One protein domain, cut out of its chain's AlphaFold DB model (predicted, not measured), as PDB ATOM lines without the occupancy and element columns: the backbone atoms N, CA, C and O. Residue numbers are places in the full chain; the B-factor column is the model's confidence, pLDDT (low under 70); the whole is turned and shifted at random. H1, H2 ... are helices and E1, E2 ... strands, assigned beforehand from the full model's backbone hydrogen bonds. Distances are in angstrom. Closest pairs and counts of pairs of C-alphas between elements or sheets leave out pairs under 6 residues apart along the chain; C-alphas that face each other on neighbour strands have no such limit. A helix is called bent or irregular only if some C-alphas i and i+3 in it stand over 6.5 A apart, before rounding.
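AT A GLANCE: This is residues 4 to 114 of the 142 residues of the protein "Methanogenesis marker 6 protein" of Candidatus Methanoperedenaceae archaeon (UniProt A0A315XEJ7). A strongly twisted wall of four strands, in the order E2, E3, E1, E4, has helices H1 and H2 packed over one face, while a long bent helix, H3, only grazes the sheet with its first arm. The long link of residues 70 to 90 and the second arm of H3 reach away from this body towards opposite ends of the longest axis. The 111 printed residues have four named strands and three named helices, in the order E1, H1, E2, E3, H2, E4, H3; the sheet is antiparallel throughout and the class is mixed. The whole is compact, with a radius of gyration of the C-alphas of 14.8 A, yet elongated in outline, with spans of 50 by 32 by 21 A.

IN THESE COORDINATES: E1, residues 4 to 10, begins at C-alpha 4 (205.137, 97.664, 105.882) and is 19.4 A long. H1 is residues 17 to 26, 14.4 A. E2 is residues 31 to 36, 16.0 A, and E3 residues 39 to 45, 19.8 A. H2, residues 46 to 59, is 20.6 A long and ends at C-alpha 59 (203.992, 75.672, 107.506). E4 is residues 64 to 69, 15.7 A. H3, residues 91 to 112, was assigned as one helix by its hydrogen bonds but is bent: C-alphas 99 and 102 are 6.9 A apart. Its arms are H3a, residues 91 to 99, 12.6 A, and H3b, residues 102 to 112, 15.4 A, ending at C-alpha 112 (219.976, 71.187, 106.244).

HOW THE PARTS SIT: In the sheet, N 34 and O 41 of the hairpin E2 and E3 are 2.9 A apart, N 6 of E1 and O 42 of E3 2.8 A, and N 9 of E1 and O 65 of E4 2.8 A, each within hydrogen-bond range. H1 and H2 lie on the same face, making two layers, helices on one face of a sheet. E1, H1, E2 and E3, H2, E4 are split strand-helix-strand units, each with another strand between its two same-way strands and a right-handed crossover. H1 runs along the strands at a height over the sheet of 8.6 A, H2 along them at 8.5 A. H1 and H2 touch, H2 with residues 52 to 56 alone, at a steep tilt of 54 degrees, opposite ways; their closest C-alphas, of Val 20 and Ile 56, are 7.3 A apart. H3a only grazes the sheet with residues 94 to 98; its closest C-alphas to E1 are those of Asp 98 and Val 9, 7.6 A. H3b is not on the sheet and stands at a steep tilt of 47 degrees to H3a. Every O i to N i+4 pair is within hydrogen-bond range in H1, H3a and H3b, and 8 of 10 in H2.

THE WHOLE: The two C-alphas farthest apart, of Arg 84 and Gly 114, are 51.8 A apart. The printed part has no cut, and the link from E4 to H3, 21 residues, is long. The mean pLDDT of the printed part is 90.0, and no printed residue is under 70.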
ATOM      1  N   ILE A   4     204.388  98.363 106.924       94.75
ATOM      2  CA  ILE A   4     205.137  97.664 105.882       94.75
ATOM      3  C   ILE A   4     204.212  96.802 105.037       94.75
ATOM      4  O   ILE A   4     203.106  96.448 105.439       94.75
ATOM      5  N   THR A   5     204.680  96.436 103.847       93.81
ATOM      6  CA  THR A   5     204.033  95.418 103.021       93.81
ATOM      7  C   THR A   5     205.020  94.301 102.740       93.81
ATOM      8  O   THR A   5     206.152  94.544 102.335       93.81
ATOM      9  N   LYS A   6     204.600  93.052 102.916       94.75
ATOM     10  CA  LYS A   6     205.397  91.874 102.581       94.75
ATOM     11  C   LYS A   6     204.684  91.036 101.532       94.75
ATOM     12  O   LYS A   6     203.465  90.890 101.539       94.75
ATOM     13  N   MET A   7     205.468  90.531 100.588       93.19
ATOM     14  CA  MET A   7     205.048  89.565  99.585       93.19
ATOM     15  C   MET A   7     205.502  88.184 100.046       93.19
ATOM     16  O   MET A   7     206.702  87.936 100.178       93.19
ATOM     17  N   ILE A   8     204.534  87.304 100.258       94.75
ATOM     18  CA  ILE A   8     204.726  85.881 100.490       94.75
ATOM     19  C   ILE A   8     204.622  85.199  99.129       94.75
ATOM     20  O   ILE A   8     203.572  85.254  98.491       94.75
ATOM     21  N   VAL A   9     205.707  84.583  98.676       94.50
ATOM     22  CA  VAL A   9     205.744  83.768  97.462       94.50
ATOM     23  C   VAL A   9     205.720  82.305  97.873       94.50
ATOM     24  O   VAL A   9     206.515  81.883  98.717       94.50
ATOM     25  N   ILE A  10     204.785  81.549  97.306       93.56
ATOM     26  CA  ILE A  10     204.543  80.153  97.662       93.56
ATOM     27  C   ILE A  10     204.978  79.285  96.491       93.56
ATOM     28  O   ILE A  10     204.328  79.238  95.454       93.56
ATOM     29  N   ASN A  11     206.087  78.585  96.694       90.94
ATOM     30  CA  ASN A  11     206.646  77.604  95.778       90.94
ATOM     31  C   ASN A  11     206.658  76.238  96.481       90.94
ATOM     32  O   ASN A  11     207.701  75.679  96.816       90.94
ATOM     33  N   SER A  12     205.462  75.740  96.799       86.94
ATOM     34  CA  SER A  12     205.258  74.477  97.508       86.94
ATOM     35  C   SER A  12     204.341  73.563  96.710       86.94
ATOM     36  O   SER A  12     203.389  74.014  96.084       86.94
ATOM     37  N   SER A  13     204.593  72.257  96.775       84.75
ATOM     38  CA  SER A  13     203.671  71.243  96.255       84.75
ATOM     39  C   SER A  13     202.580  70.858  97.261       84.75
ATOM     40  O   SER A  13     201.749  70.011  96.949       84.75
ATOM     41  N   LYS A  14     202.631  71.391  98.490       87.81
ATOM     42  CA  LYS A  14     201.752  71.005  99.608       87.81
ATOM     43  C   LYS A  14     200.773  72.097 100.026       87.81
ATOM     44  O   LYS A  14     199.826  71.792 100.738       87.81
ATOM     45  N   LEU A  15     201.051  73.344  99.656       89.56
ATOM     46  CA  LEU A  15     200.300  74.517 100.086       89.56
ATOM     47  C   LEU A  15     199.924  75.350  98.873       89.56
ATOM     48  O   LEU A  15     200.778  75.649  98.036       89.56
ATOM     49  N   LEU A  16     198.666  75.767  98.825       89.88
ATOM     50  CA  LEU A  16     198.181  76.749  97.873       89.88
ATOM     51  C   LEU A  16     198.201  78.154  98.498       89.88
ATOM     52  O   LEU A  16     198.098  78.300  99.721       89.88
ATOM     53  N   PRO A  17     198.281  79.216  97.676       90.38
ATOM     54  CA  PRO A  17     198.090  80.589  98.140       90.38
ATOM     55  C   PRO A  17     196.825  80.798  98.968       90.38
ATOM     56  O   PRO A  17     196.870  81.493  99.983       90.38
ATOM     57  N   SER A  18     195.737  80.135  98.585       90.44
ATOM     58  CA  SER A  18     194.458  80.225  99.278       90.44
ATOM     59  C   SER A  18     194.514  79.621 100.685       90.44
ATOM     60  O   SER A  18     193.949  80.203 101.607       90.44
ATOM     61  N   ASP A  19     195.266  78.533 100.898       91.44
ATOM     62  CA  ASP A  19     195.436  77.926 102.230       91.44
ATOM     63  C   ASP A  19     196.136  78.895 103.191       91.44
ATOM     64  O   ASP A  19     195.745  79.066 104.348       91.44
ATOM     65  N   VAL A  20     197.168  79.581 102.689       92.62
ATOM     66  CA  VAL A  20     197.905  80.595 103.450       92.62
ATOM     67  C   VAL A  20     197.029  81.820 103.707       92.62
ATOM     68  O   VAL A  20     197.049  82.355 104.814       92.62
ATOM     69  N   ALA A  21     196.230  82.251 102.728       92.19
ATOM     70  CA  ALA A  21     195.296  83.360 102.900       92.19
ATOM     71  C   ALA A  21     194.249  83.060 103.985       92.19
ATOM     72  O   ALA A  21     194.040  83.893 104.862       92.19
ATOM     73  N   ILE A  22     193.655  81.861 103.983       91.88
ATOM     74  CA  ILE A  22     192.700  81.422 105.014       91.88
ATOM     75  C   ILE A  22     193.352  81.471 106.399       91.88
ATOM     76  O   ILE A  22     192.809  82.098 107.306       91.88
ATOM     77  N   LYS A  23     194.560  80.915 106.540       92.00
ATOM     78  CA  LYS A  23     195.322  80.944 107.797       92.00
ATOM     79  C   LYS A  23     195.576  82.371 108.300       92.00
ATOM     80  O   LYS A  23     195.510  82.637 109.499       92.00
ATOM     81  N   LEU A  24     195.876  83.299 107.389       92.50
ATOM     82  CA  LEU A  24     196.066  84.712 107.719       92.50
ATOM     83  C   LEU A  24     194.755  85.355 108.190       92.50
ATOM     84  O   LEU A  24     194.775  86.081 109.180       92.50
ATOM     85  N   TYR A  25     193.618  85.059 107.555       91.06
ATOM     86  CA  TYR A  25     192.313  85.552 108.011       91.06
ATOM     87  C   TYR A  25     191.923  84.994 109.389       91.06
ATOM     88  O   TYR A  25     191.404  85.730 110.227       91.06
ATOM     89  N   GLU A  26     192.224  83.723 109.662       92.56
ATOM     90  CA  GLU A  26     191.971  83.084 110.962       92.56
ATOM     91  C   GLU A  26     192.749  83.731 112.115       92.56
ATOM     92  O   GLU A  26     192.289  83.698 113.257       92.56
ATOM     93  N   SER A  27     193.895  84.358 111.826       89.56
ATOM     94  CA  SER A  27     194.708  85.039 112.840       89.56
ATOM     95  C   SER A  27     194.017  86.250 113.474       89.56
ATOM     96  O   SER A  27     194.431  86.684 114.547       89.56
ATOM     97  N   LYS A  28     192.971  86.798 112.825       89.88
ATOM     98  CA  LYS A  28     192.256  88.024 113.234       89.88
ATOM     99  C   LYS A  28     193.182  89.223 113.496       89.88
ATOM    100  O   LYS A  28     192.802  90.145 114.214       89.88
ATOM    101  N   ALA A  29     194.388  89.204 112.932       91.69
ATOM    102  CA  ALA A  29     195.322  90.312 113.007       91.69
ATOM    103  C   ALA A  29     194.803  91.500 112.187       91.69
ATOM    104  O   ALA A  29     194.196  91.313 111.129       91.69
ATOM    105  N   ASP A  30     195.076  92.718 112.654       92.44
ATOM    106  CA  ASP A  30     194.733  93.948 111.937       92.44
ATOM    107  C   ASP A  30     195.723  94.189 110.785       92.44
ATOM    108  O   ASP A  30     196.687  94.950 110.884       92.44
ATOM    109  N   VAL A  31     195.540  93.428 109.703       93.56
ATOM    110  CA  VAL A  31     196.377  93.468 108.502       93.56
ATOM    111  C   VAL A  31     195.519  93.403 107.241       93.56
ATOM    112  O   VAL A  31     194.525  92.683 107.154       93.56
ATOM    113  N   MET A  32     195.940  94.123 106.209       92.94
ATOM    114  CA  MET A  32     195.373  94.011 104.873       92.94
ATOM    115  C   MET A  32     195.996  92.818 104.149       92.94
ATOM    116  O   MET A  32     197.215  92.737 103.999       92.94
ATOM    117  N   ILE A  33     195.151  91.923 103.643       93.56
ATOM    118  CA  ILE A  33     195.563  90.716 102.924       93.56
ATOM    119  C   ILE A  33     195.106  90.822 101.469       93.56
ATOM    120  O   ILE A  33     193.975  91.209 101.180       93.56
ATOM    121  N   LYS A  34     195.984  90.464 100.530       91.06
ATOM    122  CA  LYS A  34     195.641  90.343  99.111       91.06
ATOM    123  C   LYS A  34     196.262  89.101  98.499       91.06
ATOM    124  O   LYS A  34     197.481  88.997  98.390       91.06
ATOM    125  N   GLU A  35     195.415  88.213  98.005       91.25
ATOM    126  CA  GLU A  35     195.846  87.045  97.247       91.25
ATOM    127  C   GLU A  35     196.344  87.429  95.842       91.25
ATOM    128  O   GLU A  35     195.902  88.403  95.221       91.25
ATOM    129  N   THR A  36     197.316  86.670  95.348       87.81
ATOM    130  CA  THR A  36     197.951  86.837  94.041       87.81
ATOM    131  C   THR A  36     198.262  85.466  93.437       87.81
ATOM    132  O   THR A  36     198.373  84.479  94.153       87.81
ATOM    133  N   CYS A  37     198.515  85.408  92.128       85.69
ATOM    134  CA  CYS A  37     198.881  84.157  91.449       85.69
ATOM    135  C   CYS A  37     200.170  83.499  91.980       85.69
ATOM    136  O   CYS A  37     200.372  82.317  91.743       85.69
ATOM    137  N   PHE A  38     201.043  84.249  92.664       88.56
ATOM    138  CA  PHE A  38     202.317  83.744  93.196       88.56
ATOM    139  C   PHE A  38     202.274  83.471  94.708       88.56
ATOM    140  O   PHE A  38     203.252  82.995  95.276       88.56
ATOM    141  N   GLY A  39     201.186  83.837  95.391       92.75
ATOM    142  CA  GLY A  39     201.110  83.816  96.849       92.75
ATOM    143  C   GLY A  39     200.268  84.960  97.401       92.75
ATOM    144  O   GLY A  39     199.260  85.328  96.806       92.75
ATOM    145  N   VAL A  40     200.675  85.562  98.517       94.31
ATOM    146  CA  VAL A  40     199.842  86.512  99.274       94.31
ATOM    147  C   VAL A  40     200.633  87.765  99.646       94.31
ATOM    148  O   VAL A  40     201.788  87.692 100.053       94.31
ATOM    149  N   MET A  41     200.016  88.934  99.514       93.62
ATOM    150  CA  MET A  41     200.525  90.191 100.055       93.62
ATOM    151  C   MET A  41     199.875  90.473 101.407       93.62
ATOM    152  O   MET A  41     198.656  90.366 101.525       93.62
ATOM    153  N   VAL A  42     200.680  90.883 102.384       95.06
ATOM    154  CA  VAL A  42     200.224  91.282 103.721       95.06
ATOM    155  C   VAL A  42     200.774  92.668 104.030       95.06
ATOM    156  O   VAL A  42     201.980  92.888 103.900       95.06
ATOM    157  N   SER A  43     199.904  93.596 104.413       95.06
ATOM    158  CA  SER A  43     200.261  94.970 104.770       95.06
ATOM    159  C   SER A  43     199.702  95.329 106.137       95.06
ATOM    160  O   SER A  43     198.547  95.036 106.422       95.06
ATOM    161  N   GLY A  44     200.494  95.991 106.968       94.06
ATOM    162  CA  GLY A  44     200.084  96.379 108.314       94.06
ATOM    163  C   GLY A  44     201.268  96.879 109.123       94.06
ATOM    164  O   GLY A  44     202.320  97.196 108.565       94.06
ATOM    165  N   GLU A  45     201.101  96.944 110.437       95.19
ATOM    166  CA  GLU A  45     202.184  97.298 111.351       95.19
ATOM    167  C   GLU A  45     203.311  96.252 111.329       95.19
ATOM    168  O   GLU A  45     203.049  95.049 111.370       95.19
ATOM    169  N   ARG A  46     204.574  96.709 111.284       94.19
ATOM    170  CA  ARG A  46     205.765  95.846 111.180       94.19
ATOM    171  C   ARG A  46     205.791  94.728 112.216       94.19
ATOM    172  O   ARG A  46     206.017  93.583 111.840       94.19
ATOM    173  N   GLU A  47     205.531  95.033 113.481       94.19
ATOM    174  CA  GLU A  47     205.593  94.044 114.564       94.19
ATOM    175  C   GLU A  47     204.548  92.931 114.388       94.19
ATOM    176  O   GLU A  47     204.875  91.744 114.469       94.19
ATOM    177  N   ILE A  48     203.312  93.313 114.052       94.69
ATOM    178  CA  ILE A  48     202.200  92.384 113.814       94.69
ATOM    179  C   ILE A  48     202.491  91.511 112.590       94.69
ATOM    180  O   ILE A  48     202.372  90.285 112.648       94.69
ATOM    181  N   VAL A  49     202.909  92.134 111.483       94.75
ATOM    182  CA  VAL A  49     203.220  91.436 110.231       94.75
ATOM    183  C   VAL A  49     204.388  90.469 110.429       94.75
ATOM    184  O   VAL A  49     204.306  89.320 110.002       94.75
ATOM    185  N   ASP A  50     205.463  90.885 111.094       94.44
ATOM    186  CA  ASP A  50     206.650  90.050 111.287       94.44
ATOM    187  C   ASP A  50     206.362  88.843 112.180       94.44
ATOM    188  O   ASP A  50     206.767  87.726 111.840       94.44
ATOM    189  N   SER A  51     205.600  89.041 113.260       94.62
ATOM    190  CA  SER A  51     205.146  87.950 114.124       94.62
ATOM    191  C   SER A  51     204.302  86.943 113.341       94.62
ATOM    192  O   SER A  51     204.626  85.754 113.306       94.62
ATOM    193  N   LEU A  52     203.272  87.419 112.637       94.75
ATOM    194  CA  LEU A  52     202.348  86.579 111.873       94.75
ATOM    195  C   LEU A  52     203.067  85.770 110.784       94.75
ATOM    196  O   LEU A  52     202.844  84.571 110.608       94.75
ATOM    197  N   LEU A  53     203.979  86.415 110.059       94.31
ATOM    198  CA  LEU A  53     204.730  85.782 108.980       94.31
ATOM    199  C   LEU A  53     205.764  84.770 109.474       94.31
ATOM    200  O   LEU A  53     206.078  83.819 108.750       94.31
ATOM    201  N   SER A  54     206.275  84.943 110.695       93.94
ATOM    202  CA  SER A  54     207.156  83.957 111.323       93.94
ATOM    203  C   SER A  54     206.444  82.615 111.531       93.94
ATOM    204  O   SER A  54     207.046  81.564 111.300       93.94
ATOM    205  N   ASP A  55     205.153  82.640 111.870       93.19
ATOM    206  CA  ASP A  55     204.333  81.442 112.057       93.19
ATOM    207  C   ASP A  55     203.912  80.822 110.728       93.19
ATOM    208  O   ASP A  55     204.022  79.607 110.548       93.19
ATOM    209  N   ILE A  56     203.527  81.650 109.753       93.81
ATOM    210  CA  ILE A  56     203.198  81.197 108.393       93.81
ATOM    211  C   ILE A  56     204.381  80.447 107.773       93.81
ATOM    212  O   ILE A  56     204.205  79.378 107.193       93.81
ATOM    213  N   ARG A  57     205.609  80.956 107.938       93.31
ATOM    214  CA  ARG A  57     206.814  80.324 107.382       93.31
ATOM    215  C   ARG A  57     207.072  78.920 107.940       93.31
ATOM    216  O   ARG A  57     207.702  78.113 107.262       93.31
ATOM    217  N   LYS A  58     206.582  78.600 109.144       93.25
ATOM    218  CA  LYS A  58     206.726  77.258 109.737       93.25
ATOM    219  C   LYS A  58     205.890  76.201 109.005       93.25
ATOM    220  O   LYS A  58     206.235  75.026 109.092       93.25
ATOM    221  N   LEU A  59     204.840  76.597 108.272       92.00
ATOM    222  CA  LEU A  59     203.992  75.672 107.506       92.00
ATOM    223  C   LEU A  59     204.778  74.956 106.402       92.00
ATOM    224  O   LEU A  59     204.623  73.752 106.208       92.00
ATOM    225  N   ASP A  60     205.652  75.684 105.708       92.50
ATOM    226  CA  ASP A  60     206.626  75.106 104.788       92.50
ATOM    227  C   ASP A  60     207.901  75.954 104.751       92.50
ATOM    228  O   ASP A  60     208.011  76.941 104.019       92.50
ATOM    229  N   LYS A  61     208.896  75.517 105.531       90.69
ATOM    230  CA  LYS A  61     210.193  76.192 105.688       90.69
ATOM    231  C   LYS A  61     210.904  76.456 104.356       90.69
ATOM    232  O   LYS A  61     211.628  77.448 104.254       90.69
ATOM    233  N   TYR A  62     210.740  75.566 103.374       93.38
ATOM    234  CA  TYR A  62     211.465  75.623 102.101       93.38
ATOM    235  C   TYR A  62     210.598  76.084 100.930       93.38
ATOM    236  O   TYR A  62     211.151  76.456  99.901       93.38
ATOM    237  N   GLY A  63     209.272  76.022 101.062       93.06
ATOM    238  CA  GLY A  63     208.322  76.441 100.030       93.06
ATOM    239  C   GLY A  63     207.757  77.849 100.222       93.06
ATOM    240  O   GLY A  63     207.146  78.376  99.297       93.06
ATOM    241  N   ILE A  64     207.952  78.474 101.388       95.12
ATOM    242  CA  ILE A  64     207.475  79.834 101.671       95.12
ATOM    243  C   ILE A  64     208.648  80.812 101.695       95.12
ATOM    244  O   ILE A  64     209.520  80.760 102.568       95.12
ATOM    245  N   PHE A  65     208.620  81.762 100.763       94.62
ATOM    246  CA  PHE A  65     209.598  82.836 100.648       94.62
ATOM    247  C   PHE A  65     208.933  84.173 100.934       94.62
ATOM    248  O   PHE A  65     207.831  84.446 100.470       94.62
ATOM    249  N   ILE A  66     209.600  85.023 101.707       94.44
ATOM    250  CA  ILE A  66     209.030  86.287 102.170       94.44
ATOM    251  C   ILE A  66     209.987  87.404 101.797       94.44
ATOM    252  O   ILE A  66     211.163  87.353 102.161       94.44
ATOM    253  N   LYS A  67     209.482  88.420 101.098       91.94
ATOM    254  CA  LYS A  67     210.234  89.649 100.828       91.94
ATOM    255  C   LYS A  67     209.423  90.884 101.169       91.94
ATOM    256  O   LYS A  67     208.207  90.912 100.981       91.94
ATOM    257  N   GLU A  68     210.103  91.920 101.632       92.31
ATOM    258  CA  GLU A  68     209.492  93.230 101.821       92.31
ATOM    259  C   GLU A  68     209.226  93.897 100.469       92.31
ATOM    260  O   GLU A  68     209.992  93.769  99.509       92.31
ATOM    261  N   ARG A  69     208.090  94.579 100.376       85.38
ATOM    262  CA  ARG A  69     207.655  95.351  99.220       85.38
ATOM    263  C   ARG A  69     207.244  96.737  99.722       85.38
ATOM    264  O   ARG A  69     206.502  96.849 100.681       85.38
ATOM    265  N   GLY A  70     207.666  97.798  99.043       80.38
ATOM    266  CA  GLY A  70     207.445  99.165  99.542       80.38
ATOM    267  C   GLY A  70     206.027  99.735  99.398       80.38
ATOM    268  O   GLY A  70     205.774 100.814  99.911       80.38
ATOM    269  N   PHE A  71     205.106  99.074  98.689       85.25
ATOM    270  CA  PHE A  71     203.775  99.636  98.414       85.25
ATOM    271  C   PHE A  71     202.662  98.659  98.763       85.25
ATOM    272  O   PHE A  71     202.681  97.510  98.294       85.25
ATOM    273  N   ALA A  72     201.676  99.157  99.509       87.38
ATOM    274  CA  ALA A  72     200.476  98.422  99.857       87.38
ATOM    275  C   ALA A  72     199.607  98.127  98.617       87.38
ATOM    276  O   ALA A  72     199.685  98.813  97.584       87.38
ATOM    277  N   PRO A  73     198.780  97.073  98.671       84.75
ATOM    278  CA  PRO A  73     197.768  96.827  97.661       84.75
ATOM    279  C   PRO A  73     196.846  98.033  97.439       84.75
ATOM    280  O   PRO A  73     196.258  98.553  98.372       84.75
ATOM    281  N   GLY A  74     196.660  98.440  96.181       82.06
ATOM    282  CA  GLY A  74     195.659  99.457  95.830       82.06
ATOM    283  C   GLY A  74     196.125 100.910  95.938       82.06
ATOM    284  O   GLY A  74     195.365 101.789  95.544       82.06
ATOM    285  N   GLU A  75     197.371 101.161  96.351       85.44
ATOM    286  CA  GLU A  75     197.953 102.509  96.413       85.44
ATOM    287  C   GLU A  75     197.776 103.294  95.108       85.44
ATOM    288  O   GLU A  75     198.174 102.836  94.030       85.44
ATOM    289  N   SER A  76     197.186 104.488  95.191       82.44
ATOM    290  CA  SER A  76     196.656 105.232  94.035       82.44
ATOM    291  C   SER A  76     197.725 105.591  92.996       82.44
ATOM    292  O   SER A  76     197.473 105.523  91.791       82.44
ATOM    293  N   PHE A  77     198.944 105.886  93.449       80.38
ATOM    294  CA  PHE A  77     200.101 106.249  92.621       80.38
ATOM    295  C   PHE A  77     200.764 105.043  91.922       80.38
ATOM    296  O   PHE A  77     201.513 105.207  90.950       80.38
ATOM    297  N   ARG A  78     200.468 103.810  92.362       79.19
ATOM    298  CA  ARG A  78     201.006 102.560  91.784       79.19
ATOM    299  C   ARG A  78     199.958 101.696  91.101       79.19
ATOM    300  O   ARG A  78     200.312 100.922  90.211       79.19
ATOM    301  N   CYS A  79     198.701 101.779  91.522       79.75
ATOM    302  CA  CYS A  79     197.649 100.900  91.053       79.75
ATOM    303  C   CYS A  79     197.388 101.116  89.556       79.75
ATOM    304  O   CYS A  79     197.173 102.223  89.068       79.75
ATOM    305  N   ARG A  80     197.391 100.019  88.797       82.88
ATOM    306  CA  ARG A  80     197.104 100.049  87.357       82.88
ATOM    307  C   ARG A  80     195.673 100.520  87.073       82.88
ATOM    308  O   ARG A  80     195.438 101.145  86.044       82.88
ATOM    309  N   ALA A  81     194.731 100.205  87.965       83.94
ATOM    310  CA  ALA A  81     193.324 100.564  87.799       83.94
ATOM    311  C   ALA A  81     193.120 102.086  87.841       83.94
ATOM    312  O   ALA A  81     192.468 102.636  86.959       83.94
ATOM    313  N   THR A  82     193.753 102.780  88.793       83.56
ATOM    314  CA  THR A  82     193.688 104.248  88.909       83.56
ATOM    315  C   THR A  82     194.423 104.952  87.769       83.56
ATOM    316  O   THR A  82     193.996 106.009  87.315       83.56
ATOM    317  N   ARG A  83     195.489 104.344  87.238       81.56
ATOM    318  CA  ARG A  83     196.289 104.885  86.125       81.56
ATOM    319  C   ARG A  83     195.755 104.552  84.725       81.56
ATOM    320  O   ARG A  83     196.472 104.754  83.748       81.56
ATOM    321  N   ARG A  84     194.515 104.053  84.613       82.50
ATOM    322  CA  ARG A  84     193.869 103.661  83.339       82.50
ATOM    323  C   ARG A  84     194.667 102.623  82.534       82.50
ATOM    324  O   ARG A  84     194.578 102.571  81.312       82.50
ATOM    325  N   GLY A  85     195.456 101.787  83.207       80.00
ATOM    326  CA  GLY A  85     196.391 100.868  82.563       80.00
ATOM    327  C   GLY A  85     197.852 101.174  82.888       80.00
ATOM    328  O   GLY A  85     198.169 101.839  83.869       80.00
ATOM    329  N   GLY A  86     198.756 100.594  82.098       77.38
ATOM    330  CA  GLY A  86     200.204 100.677  82.301       77.38
ATOM    331  C   GLY A  86     200.871  99.325  82.562       77.38
ATOM    332  O   GLY A  86     200.207  98.308  82.800       77.38
ATOM    333  N   ALA A  87     202.204  99.333  82.485       76.50
ATOM    334  CA  ALA A  87     203.050  98.179  82.772       76.50
ATOM    335  C   ALA A  87     202.865  97.715  84.225       76.50
ATOM    336  O   ALA A  87     202.616  98.534  85.108       76.50
ATOM    337  N   ARG A  88     202.991  96.405  84.480       76.25
ATOM    338  CA  ARG A  88     202.940  95.810  85.828       76.25
ATOM    339  C   ARG A  88     204.348  95.828  86.428       76.25
ATOM    340  O   ARG A  88     205.119  94.898  86.180       76.25
ATOM    341  N   PRO A  89     204.744  96.869  87.176       74.44
ATOM    342  CA  PRO A  89     206.147  97.046  87.496       74.44
ATOM    343  C   PRO A  89     206.542  96.019  88.559       74.44
ATOM    344  O   PRO A  89     205.857  95.871  89.572       74.44
ATOM    345  N   GLY A  90     207.634  95.301  88.309       79.38
ATOM    346  CA  GLY A  90     208.112  94.219  89.171       79.38
ATOM    347  C   GLY A  90     207.442  92.861  88.945       79.38
ATOM    348  O   GLY A  90     207.898  91.890  89.537       79.38
ATOM    349  N   PHE A  91     206.420  92.751  88.082       82.31
ATOM    350  CA  PHE A  91     205.789  91.459  87.774       82.31
ATOM    351  C   PHE A  91     206.756  90.511  87.056       82.31
ATOM    352  O   PHE A  91     206.932  89.388  87.504       82.31
ATOM    353  N   HIS A  92     207.450  90.981  86.015       85.88
ATOM    354  CA  HIS A  92     208.442  90.166  85.300       85.88
ATOM    355  C   HIS A  92     209.623  89.753  86.186       85.88
ATOM    356  O   HIS A  92     210.116  88.635  86.079       85.88
ATOM    357  N   ASN A  93     210.051  90.628  87.102       87.50
ATOM    358  CA  ASN A  93     211.091  90.278  88.069       87.50
ATOM    359  C   ASN A  93     210.603  89.175  89.009       87.50
ATOM    360  O   ASN A  93     211.318  88.206  89.218       87.50
ATOM    361  N   LEU A  94     209.374  89.292  89.522       87.94
ATOM    362  CA  LEU A  94     208.777  88.273  90.381       87.94
ATOM    363  C   LEU A  94     208.606  86.934  89.651       87.94
ATOM    364  O   LEU A  94     208.884  85.895  90.230       87.94
ATOM    365  N   GLU A  95     208.206  86.958  88.380       90.12
ATOM    366  CA  GLU A  95     208.082  85.760  87.545       90.12
ATOM    367  C   GLU A  95     209.437  85.059  87.338       90.12
ATOM    368  O   GLU A  95     209.532  83.836  87.389       90.12
ATOM    369  N   ASN A  96     210.505  85.831  87.121       90.69
ATOM    370  CA  ASN A  96     211.855  85.283  86.990       90.69
ATOM    371  C   ASN A  96     212.405  84.764  88.324       90.69
ATOM    372  O   ASN A  96     213.068  83.729  88.348       90.69
ATOM    373  N   GLU A  97     212.132  85.466  89.427       90.50
ATOM    374  CA  GLU A  97     212.479  85.018  90.777       90.50
ATOM    375  C   GLU A  97     211.776  83.696  91.112       90.50
ATOM    376  O   GLU A  97     212.434  82.774  91.585       90.50
ATOM    377  N   ASP A  98     210.479  83.575  90.808       90.81
ATOM    378  CA  ASP A  98     209.679  82.372  91.071       90.81
ATOM    379  C   ASP A  98     210.265  81.124  90.396       90.81
ATOM    380  O   ASP A  98     210.420  80.083  91.035       90.81
ATOM    381  N   LYS A  99     210.734  81.252  89.148       92.31
ATOM    382  CA  LYS A  99     211.412  80.163  88.418       92.31
ATOM    383  C   LYS A  99     212.681  79.657  89.118       92.31
ATOM    384  O   LYS A  99     213.072  78.510  88.913       92.31
ATOM    385  N   LEU A 100     213.334  80.481  89.940       93.44
ATOM    386  CA  LEU A 100     214.546  80.111  90.683       93.44
ATOM    387  C   LEU A 100     214.249  79.497  92.058       93.44
ATOM    388  O   LEU A 100     215.093  78.768  92.589       93.44
ATOM    389  N   LEU A 101     213.073  79.756  92.637       93.50
ATOM    390  CA  LEU A 101     212.714  79.300  93.985       93.50
ATOM    391  C   LEU A 101     212.809  77.777  94.184       93.50
ATOM    392  O   LEU A 101     213.356  77.383  95.217       93.50
ATOM    393  N   PRO A 102     212.413  76.903  93.230       92.94
ATOM    394  CA  PRO A 102     212.570  75.457  93.396       92.94
ATOM    395  C   PRO A 102     214.030  75.033  93.602       92.94
ATOM    396  O   PRO A 102     214.331  74.146  94.406       92.94
ATOM    397  N   HIS A 103     214.963  75.687  92.902       93.44
ATOM    398  CA  HIS A 103     216.393  75.414  93.039       93.44
ATOM    399  C   HIS A 103     216.923  75.878  94.395       93.44
ATOM    400  O   HIS A 103     217.687  75.152  95.032       93.44
ATOM    401  N   ILE A 104     216.482  77.048  94.863       93.50
ATOM    402  CA  ILE A 104     216.831  77.563  96.192       93.50
ATOM    403  C   ILE A 104     216.280  76.632  97.277       93.50
ATOM    404  O   ILE A 104     217.017  76.250  98.182       93.50
ATOM    405  N   ALA A 105     215.022  76.202  97.165       93.44
ATOM    406  CA  ALA A 105     214.397  75.265  98.095       93.44
ATOM    407  C   ALA A 105     215.163  73.935  98.172       93.44
ATOM    408  O   ALA A 105     215.406  73.416  99.261       93.44
ATOM    409  N   SER A 106     215.579  73.396  97.021       92.88
ATOM    410  CA  SER A 106     216.402  72.185  96.948       92.88
ATOM    411  C   SER A 106     217.768  72.377  97.617       92.88
ATOM    412  O   SER A 106     218.179  71.552  98.433       92.88
ATOM    413  N   ALA A 107     218.435  73.504  97.351       92.38
ATOM    414  CA  ALA A 107     219.719  73.833  97.963       92.38
ATOM    415  C   ALA A 107     219.614  73.998  99.489       92.38
ATOM    416  O   ALA A 107     220.465  73.493 100.215       92.38
ATOM    417  N   LEU A 108     218.559  74.646  99.991       92.38
ATOM    418  CA  LEU A 108     218.317  74.780 101.432       92.38
ATOM    419  C   LEU A 108     218.080  73.421 102.102       92.38
ATOM    420  O   LEU A 108     218.617  73.175 103.178       92.38
ATOM    421  N   LYS A 109     217.338  72.514 101.454       93.06
ATOM    422  CA  LYS A 109     217.162  71.137 101.945       93.06
ATOM    423  C   LYS A 109     218.486  70.376 101.992       93.06
ATOM    424  O   LYS A 109     218.735  69.669 102.960       93.06
ATOM    425  N   ALA A 110     219.325  70.511 100.966       92.75
ATOM    426  CA  ALA A 110     220.651  69.897 100.928       92.75
ATOM    427  C   ALA A 110     221.556  70.420 102.058       92.75
ATOM    428  O   ALA A 110     222.181  69.627 102.760       92.75
ATOM    429  N   LEU A 111     221.555  71.737 102.295       91.75
ATOM    430  CA  LEU A 111     222.293  72.359 103.400       91.75
ATOM    431  C   LEU A 111     221.833  71.837 104.765       91.75
ATOM    432  O   LEU A 111     222.671  71.477 105.586       91.75
ATOM    433  N   ASP A 112     220.521  71.724 104.990       92.25
ATOM    434  CA  ASP A 112     219.976  71.187 106.244       92.25
ATOM    435  C   ASP A 112     220.262  69.680 106.422       92.25
ATOM    436  O   ASP A 112     220.301  69.193 107.550       92.25
ATOM    437  N   ARG A 113     220.529  68.935 105.336       93.00
ATOM    438  CA  ARG A 113     221.052  67.553 105.388       93.00
ATOM    439  C   ARG A 113     222.556  67.475 105.684       93.00
ATOM    440  O   ARG A 113     223.077  66.373 105.836       93.00
ATOM    441  N   GLY A 114     223.250  68.609 105.757       91.38
ATOM    442  CA  GLY A 114     224.693  68.679 105.982       91.38
ATOM    443  C   GLY A 114     225.541  68.586 104.711       91.38
ATOM    444  O   GLY A 114     226.751  68.387 104.802       91.38
TER     445      GLY A 114